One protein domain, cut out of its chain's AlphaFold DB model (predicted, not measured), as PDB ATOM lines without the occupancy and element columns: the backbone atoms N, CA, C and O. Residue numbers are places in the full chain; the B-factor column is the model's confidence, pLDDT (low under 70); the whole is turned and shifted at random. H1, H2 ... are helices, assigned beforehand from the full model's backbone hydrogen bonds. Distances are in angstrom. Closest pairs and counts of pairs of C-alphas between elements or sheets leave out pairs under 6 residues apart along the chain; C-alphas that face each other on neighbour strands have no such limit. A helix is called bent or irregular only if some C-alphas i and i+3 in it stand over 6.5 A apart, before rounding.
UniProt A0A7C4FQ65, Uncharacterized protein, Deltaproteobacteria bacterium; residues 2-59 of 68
ATOM      1  N   LYS A   2      23.233  32.107  15.874       73.00
ATOM      2  CA  LYS A   2      22.056  31.231  15.612       73.00
ATOM      3  C   LYS A   2      22.363  29.723  15.541       73.00
ATOM      4  O   LYS A   2      21.627  28.919  16.093       73.00
ATOM      5  N   ARG A   3      23.480  29.345  14.909       81.06
ATOM      6  CA  ARG A   3      23.916  27.939  14.808       81.06
ATOM      7  C   ARG A   3      24.250  27.322  16.168       81.06
ATOM      8  O   ARG A   3      24.007  26.146  16.368       81.06
ATOM      9  N   LEU A   4      24.762  28.124  17.100       84.94
ATOM     10  CA  LEU A   4      25.180  27.668  18.425       84.94
ATOM     11  C   LEU A   4      23.959  27.367  19.303       84.94
ATOM     12  O   LEU A   4      23.922  26.336  19.959       84.94
ATOM     13  N   LEU A   5      22.917  28.203  19.213       78.25
ATOM     14  CA  LEU A   5      21.622  27.950  19.854       78.25
ATOM     15  C   LEU A   5      20.939  26.696  19.300       78.25
ATOM     16  O   LEU A   5      20.419  25.894  20.071       78.25
ATOM     17  N   LEU A   6      20.983  26.492  17.978       81.12
ATOM     18  CA  LEU A   6      20.454  25.272  17.362       81.12
ATOM     19  C   LEU A   6      21.191  24.028  17.859       81.12
ATOM     20  O   LEU A   6      20.546  23.070  18.266       81.12
ATOM     21  N   ILE A   7      22.525  24.066  17.888       86.69
ATOM     22  CA  ILE A   7      23.342  22.957  18.393       86.69
ATOM     23  C   ILE A   7      23.011  22.668  19.859       86.69
ATOM     24  O   ILE A   7      22.788  21.514  20.197       86.69
ATOM     25  N   LEU A   8      22.914  23.696  20.707       81.81
ATOM     26  CA  LEU A   8      22.584  23.531  22.125       81.81
ATOM     27  C   LEU A   8      21.191  22.910  22.325       81.81
ATOM     28  O   LEU A   8      21.019  22.028  23.159       81.81
ATOM     29  N   THR A   9      20.212  23.336  21.521       78.19
ATOM     30  CA  THR A   9      18.834  22.821  21.575       78.19
ATOM     31  C   THR A   9      18.778  21.354  21.148       78.19
ATOM     32  O   THR A   9      18.151  20.534  21.814       78.19
ATOM     33  N   ILE A  10      19.477  21.007  20.062       82.81
ATOM     34  CA  ILE A  10      19.568  19.628  19.566       82.81
ATOM     35  C   ILE A  10      20.294  18.745  20.586       82.81
ATOM     36  O   ILE A  10      19.829  17.646  20.868       82.81
ATOM     37  N   LEU A  11      21.394  19.232  21.168       82.88
ATOM     38  CA  LEU A  11      22.172  18.509  22.173       82.88
ATOM     39  C   LEU A  11      21.332  18.231  23.427       82.88
ATOM     40  O   LEU A  11      21.293  17.095  23.885       82.88
ATOM     41  N   SER A  12      20.608  19.233  23.934       74.19
ATOM     42  CA  SER A  12      19.712  19.076  25.088       74.19
ATOM     43  C   SER A  12      18.611  18.047  24.821       74.19
ATOM     44  O   SER A  12      18.345  17.208  25.676       74.19
ATOM     45  N   GLY A  13      18.009  18.068  23.626       70.62
ATOM     46  CA  GLY A  13      17.025  17.059  23.231       70.62
ATOM     47  C   GLY A  13      17.626  15.655  23.127       70.62
ATOM     48  O   GLY A  13      16.999  14.685  23.538       70.62
ATOM     49  N   LEU A  14      18.859  15.534  22.625       75.38
ATOM     50  CA  LEU A  14      19.545  14.248  22.496       75.38
ATOM     51  C   LEU A  14      19.900  13.637  23.861       75.38
ATOM     52  O   LEU A  14      19.745  12.431  24.044       75.38
ATOM     53  N   LEU A  15      20.346  14.460  24.821       74.25
ATOM     54  CA  LEU A  15      20.611  14.015  26.193       74.25
ATOM     55  C   LEU A  15      19.338  13.508  26.876       74.25
ATOM     56  O   LEU A  15      19.383  12.452  27.502       74.25
ATOM     57  N   GLY A  16      18.209  14.198  26.701       65.12
ATOM     58  CA  GLY A  16      16.928  13.762  27.260       65.12
ATOM     59  C   GLY A  16      16.456  12.409  26.717       65.12
ATOM     60  O   GLY A  16      15.689  11.712  27.377       65.12
ATOM     61  N   ILE A  17      16.875  12.014  25.508       65.69
ATOM     62  CA  ILE A  17      16.553  10.694  24.934       65.69
ATOM     63  C   ILE A  17      17.473   9.614  25.519       65.69
ATOM     64  O   ILE A  17      17.043   8.482  25.731       65.69
ATOM     65  N   PHE A  18      18.739   9.959  25.769       64.38
ATOM     66  CA  PHE A  18      19.743   9.037  26.303       64.38
ATOM     67  C   PHE A  18      19.570   8.763  27.802       64.38
ATOM     68  O   PHE A  18      19.878   7.664  28.262       64.38
ATOM     69  N   ILE A  19      19.066   9.738  28.559       63.72
ATOM     70  CA  ILE A  19      18.798   9.628  29.995       63.72
ATOM     71  C   ILE A  19      17.346   9.178  30.165       63.72
ATOM     72  O   ILE A  19      16.464   9.934  30.553       63.72
ATOM     73  N   GLN A  20      17.067   7.932  29.794       56.88
ATOM     74  CA  GLN A  20      15.775   7.317  30.074       56.88
ATOM     75  C   GLN A  20      15.835   6.757  31.499       56.88
ATOM     76  O   GLN A  20      16.410   5.691  31.727       56.88
ATOM     77  N   GLU A  21      15.323   7.516  32.474       57.47
ATOM     78  CA  GLU A  21      15.259   7.060  33.864       57.47
ATOM     79  C   GLU A  21      14.430   5.773  33.951       57.47
ATOM     80  O   GLU A  21      13.319   5.659  33.431       57.47
ATOM     81  N   LYS A  22      15.028   4.750  34.565       54.78
ATOM     82  CA  LYS A  22      14.542   3.364  34.559       54.78
ATOM     83  C   LYS A  22      13.289   3.157  35.428       54.78
ATOM     84  O   LYS A  22      12.688   2.088  35.373       54.78
ATOM     85  N   GLU A  23      12.891   4.169  36.193       53.91
ATOM     86  CA  GLU A  23      11.734   4.174  37.088       53.91
ATOM     87  C   GLU A  23      10.902   5.438  36.849       53.91
ATOM     88  O   GLU A  23      10.899   6.354  37.660       53.91
ATOM     89  N   ALA A  24      10.195   5.495  35.719       52.94
ATOM     90  CA  ALA A  24       9.252   6.577  35.454       52.94
ATOM     91  C   ALA A  24       8.081   6.507  36.456       52.94
ATOM     92  O   ALA A  24       7.139   5.731  36.261       52.94
ATOM     93  N   HIS A  25       8.140   7.282  37.541       56.34
ATOM     94  CA  HIS A  25       7.082   7.336  38.559       56.34
ATOM     95  C   HIS A  25       5.966   8.310  38.149       56.34
ATOM     96  O   HIS A  25       4.831   8.211  38.627       56.34
ATOM     97  N   HIS A  26       6.247   9.208  37.197       56.50
ATOM     98  CA  HIS A  26       5.276  10.151  36.658       56.50
ATOM     99  C   HIS A  26       5.171  10.086  35.128       56.50
ATOM    100  O   HIS A  26       6.154   9.997  34.400       56.50
ATOM    101  N   LEU A  27       3.944  10.220  34.608       56.66
ATOM    102  CA  LEU A  27       3.634  10.215  33.164       56.66
ATOM    103  C   LEU A  27       4.400  11.285  32.354       56.66
ATOM    104  O   LEU A  27       4.464  11.196  31.129       56.66
ATOM    105  N   TRP A  28       4.967  12.281  33.035       56.75
ATOM    106  CA  TRP A  28       5.665  13.431  32.469       56.75
ATOM    107  C   TRP A  28       7.142  13.130  32.163       56.75
ATOM    108  O   TRP A  28       7.668  13.665  31.195       56.75
ATOM    109  N   GLU A  29       7.772  12.196  32.887       56.09
ATOM    110  CA  GLU A  29       9.152  11.722  32.640       56.09
ATOM    111  C   GLU A  29       9.261  10.910  31.342       56.09
ATOM    112  O   GLU A  29      10.314  10.822  30.718       56.09
ATOM    113  N   ARG A  30       8.142  10.345  30.875       56.69
ATOM    114  CA  ARG A  30       8.090   9.604  29.610       56.69
ATOM    115  C   ARG A  30       8.199  10.516  28.385       56.69
ATOM    116  O   ARG A  30       8.575  10.052  27.307       56.69
ATOM    117  N   LEU A  31       7.873  11.804  28.519       61.44
ATOM    118  CA  LEU A  31       8.066  12.774  27.450       61.44
ATOM    119  C   LEU A  31       9.459  13.387  27.585       61.44
ATOM    120  O   LEU A  31       9.630  14.462  28.135       61.44
ATOM    121  N   SER A  32      10.441  12.735  26.972       61.53
ATOM    122  CA  SER A  32      11.810  13.242  26.795       61.53
ATOM    123  C   SER A  32      11.871  14.678  26.220       61.53
ATOM    124  O   SER A  32      12.797  15.442  26.469       61.53
ATOM    125  N   PHE A  33      10.833  15.096  25.488       65.31
ATOM    126  CA  PHE A  33      10.709  16.447  24.935       65.31
ATOM    127  C   PHE A  33      10.115  17.482  25.912       65.31
ATOM    128  O   PHE A  33      10.134  18.680  25.627       65.31
ATOM    129  N   PHE A  34       9.578  17.045  27.057       71.31
ATOM    130  CA  PHE A  34       8.930  17.915  28.037       71.31
ATOM    131  C   PHE A  34       9.905  18.941  28.610       71.31
ATOM    132  O   PHE A  34       9.574  20.120  28.639       71.31
ATOM    133  N   GLU A  35      11.120  18.533  28.978       71.69
ATOM    134  CA  GLU A  35      12.129  19.443  29.536       71.69
ATOM    135  C   GLU A  35      12.511  20.563  28.563       71.69
ATOM    136  O   GLU A  35      12.606  21.725  28.954       71.69
ATOM    137  N   VAL A  36      12.667  20.238  27.275       77.12
ATOM    138  CA  VAL A  36      13.015  21.223  26.242       77.12
ATOM    139  C   VAL A  36      11.871  22.218  26.038       77.12
ATOM    140  O   VAL A  36      12.103  23.427  25.979       77.12
ATOM    141  N   VAL A  37      10.629  21.733  25.961       81.12
ATOM    142  CA  VAL A  37       9.442  22.589  25.800       81.12
ATOM    143  C   VAL A  37       9.213  23.442  27.039       81.12
ATOM    144  O   VAL A  37       8.971  24.641  26.916       81.12
ATOM    145  N   PHE A  38       9.312  22.851  28.226       81.75
ATOM    146  CA  PHE A  38       9.100  23.539  29.491       81.75
ATOM    147  C   PHE A  38      10.192  24.579  29.750       81.75
ATOM    148  O   PHE A  38       9.876  25.702  30.128       81.75
ATOM    149  N   GLY A  39      11.457  24.266  29.461       83.31
ATOM    150  CA  GLY A  39      12.558  25.226  29.544       83.31
ATOM    151  C   GLY A  39      12.398  26.389  28.562       83.31
ATOM    152  O   GLY A  39      12.593  27.548  28.933       83.31
ATOM    153  N   LEU A  40      11.971  26.113  27.324       85.94
ATOM    154  CA  LEU A  40      11.715  27.151  26.323       85.94
ATOM    155  C   LEU A  40      10.528  28.044  26.718       85.94
ATOM    156  O   LEU A  40      10.642  29.270  26.676       85.94
ATOM    157  N   LEU A  41       9.417  27.445  27.152       90.81
ATOM    158  CA  LEU A  41       8.253  28.173  27.661       90.81
ATOM    159  C   LEU A  41       8.585  28.963  28.929       90.81
ATOM    160  O   LEU A  41       8.130  30.094  29.063       90.81
ATOM    161  N   GLY A  42       9.408  28.412  29.819       90.88
ATOM    162  CA  GLY A  42       9.891  29.089  31.018       90.88
ATOM    163  C   GLY A  42      10.703  30.334  30.678       90.88
ATOM    164  O   GLY A  42      10.428  31.409  31.202       90.88
ATOM    165  N   CYS A  43      11.642  30.230  29.734       92.06
ATOM    166  CA  CYS A  43      12.406  31.377  29.242       92.06
ATOM    167  C   CYS A  43      11.506  32.453  28.621       92.06
ATOM    168  O   CYS A  43      11.646  33.631  28.949       92.06
ATOM    169  N   ILE A  44      10.563  32.063  27.756       94.06
ATOM    170  CA  ILE A  44       9.588  32.994  27.168       94.06
ATOM    171  C   ILE A  44       8.776  33.668  28.281       94.06
ATOM    172  O   ILE A  44       8.672  34.893  28.311       94.06
ATOM    173  N   GLY A  45       8.256  32.882  29.223       94.88
ATOM    174  CA  GLY A  45       7.485  33.369  30.361       94.88
ATOM    175  C   GLY A  45       8.263  34.377  31.202       94.88
ATOM    176  O   GLY A  45       7.728  35.433  31.521       94.88
ATOM    177  N   LEU A  46       9.539  34.109  31.494       92.38
ATOM    178  CA  LEU A  46      10.408  35.026  32.236       92.38
ATOM    179  C   LEU A  46      10.645  36.345  31.495       92.38
ATOM    180  O   LEU A  46      10.621  37.401  32.125       92.38
ATOM    181  N   ILE A  47      10.841  36.310  30.174       92.25
ATOM    182  CA  ILE A  47      10.996  37.528  29.362       92.25
ATOM    183  C   ILE A  47       9.720  38.372  29.436       92.25
ATOM    184  O   ILE A  47       9.784  39.557  29.760       92.25
ATOM    185  N   PHE A  48       8.559  37.757  29.202       91.25
ATOM    186  CA  PHE A  48       7.272  38.450  29.270       91.25
ATOM    187  C   PHE A  48       6.972  38.983  30.668       91.25
ATOM    188  O   PHE A  48       6.506  40.112  30.815       91.25
ATOM    189  N   PHE A  49       7.262  38.195  31.701       90.75
ATOM    190  CA  PHE A  49       7.095  38.607  33.086       90.75
ATOM    191  C   PHE A  49       7.992  39.804  33.417       90.75
ATOM    192  O   PHE A  49       7.524  40.774  34.006       90.75
ATOM    193  N   SER A  50       9.251  39.778  32.976       87.62
ATOM    194  CA  SER A  50      10.197  40.886  33.136       87.62
ATOM    195  C   SER A  50       9.727  42.155  32.417       87.62
ATOM    196  O   SER A  50       9.739  43.236  33.006       87.62
ATOM    197  N   GLU A  51       9.230  42.046  31.179       84.00
ATOM    198  CA  GLU A  51       8.656  43.191  30.460       84.00
ATOM    199  C   GLU A  51       7.412  43.759  31.148       84.00
ATOM    200  O   GLU A  51       7.242  44.980  31.224       84.00
ATOM    201  N   PHE A  52       6.536  42.883  31.640       84.62
ATOM    202  CA  PHE A  52       5.325  43.280  32.348       84.62
ATOM    203  C   PHE A  52       5.670  44.028  33.638       84.62
ATOM    204  O   PHE A  52       5.155  45.122  33.881       84.62
ATOM    205  N   LEU A  53       6.606  43.490  34.419       83.56
ATOM    206  CA  LEU A  53       7.100  44.124  35.637       83.56
ATOM    207  C   LEU A  53       7.814  45.447  35.329       83.56
ATOM    208  O   LEU A  53       7.624  46.437  36.032       83.56
ATOM    209  N   GLY A  54       8.576  45.504  34.235       74.69
ATOM    210  CA  GLY A  54       9.218  46.722  33.749       74.69
ATOM    211  C   GLY A  54       8.215  47.843  33.465       74.69
ATOM    212  O   GLY A  54       8.377  48.963  33.958       74.69
ATOM    213  N   LYS A  55       7.146  47.529  32.723       70.06
ATOM    214  CA  LYS A  55       6.077  48.474  32.357       70.06
ATOM    215  C   LYS A  55       5.219  48.904  33.547       70.06
ATOM    216  O   LYS A  55       4.852  50.072  33.620       70.06
ATOM    217  N   PHE A  56       4.896  47.987  34.458       69.94
ATOM    218  CA  PHE A  56       3.984  48.271  35.570       69.94
ATOM    219  C   PHE A  56       4.690  48.861  36.800       69.94
ATOM    220  O   PHE A  56       4.089  49.639  37.533       69.94
ATOM    221  N   PHE A  57       5.958  48.501  37.032       64.25
ATOM    222  CA  PHE A  57       6.655  48.793  38.288       64.25
ATOM    223  C   PHE A  57       7.897  49.687  38.133       64.25
ATOM    224  O   PHE A  57       8.180  50.486  39.024       64.25
ATOM    225  N   ILE A  58       8.655  49.583  37.028       60.19
ATOM    226  CA  ILE A  58       9.988  50.221  36.917       60.19
ATOM    227  C   ILE A  58      10.000  51.524  36.114       60.19
ATOM    228  O   ILE A  58      10.851  52.376  36.380       60.19
ATOM    229  N   PHE A  59       9.041  51.767  35.216       59.16
ATOM    230  CA  PHE A  59       8.857  53.102  34.631       59.16
ATOM    231  C   PHE A  59       8.217  54.062  35.647       59.16
ATOM    232  O   PHE A  59       7.107  54.561  35.480       59.16
TER     233      PHE A  59
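Overview. This is residues 2 to 59 of the 68 residues of an uncharacterized protein of Deltaproteobacteria bacterium (UniProt A0A7C4FQ65). Two helices make an open, flat V: H1 is the shorter arm, H2 the longer, and they meet where the later part of H1 comes to the beginning of H2. A looping link, residues 19 to 33, joins them at the point of the V, and its residues 22 to 28 stick out. The printed part has 58 residues with two named helices, H1 then H2, and no named strand; the class is all helix. The whole is only just extended, close to loose, with a radius of gyration of the C-alphas of 15.8 A and spans of 50 by 32 by 10 A.

Arrangement. Start with H1, residues 2 to 18, and go on to H2, residues 34 to 58. They touch, with 4 pairs of C-alphas within 8 A; look at Gly 13 and Val 36, whose C-alphas are the closest at 6.5 A. H1 touches H2 with residues 9 to 16 alone, and H2 touches H1 with residues 35 to 36 alone. Their lines stand at a steep tilt of 49 degrees, and they run opposite ways. Residues 2 to 8 of H1 stand free, and so do residues 41 to 59, of which 41 to 58 belong to H2. In H1 and H2 every O i to N i+4 pair is within hydrogen-bond range.

Along the chain. Find C-alpha 2 at (22.056, 31.231, 15.612); from there H1 runs 24.7 A to C-alpha 18 at (19.743, 9.037, 26.303). H2 begins at C-alpha 34 at (8.930, 17.915, 28.037) and runs 33.5 A to C-alpha 58 at (9.988, 50.221, 36.917). It is neither bent nor irregular, but only just: C-alphas 55 and 58 are 6.3 A apart.

Size, cuts and confidence. The two C-alphas farthest apart are those of Lys 22 and Phe 59, at 50.1 A. The printed part has no cut, and the link from H1 to H2, 15 residues, is long. In this model the mean pLDDT of the printed part is 73.9; look for values under 70 at residues 16 to 33 and 56 to 59.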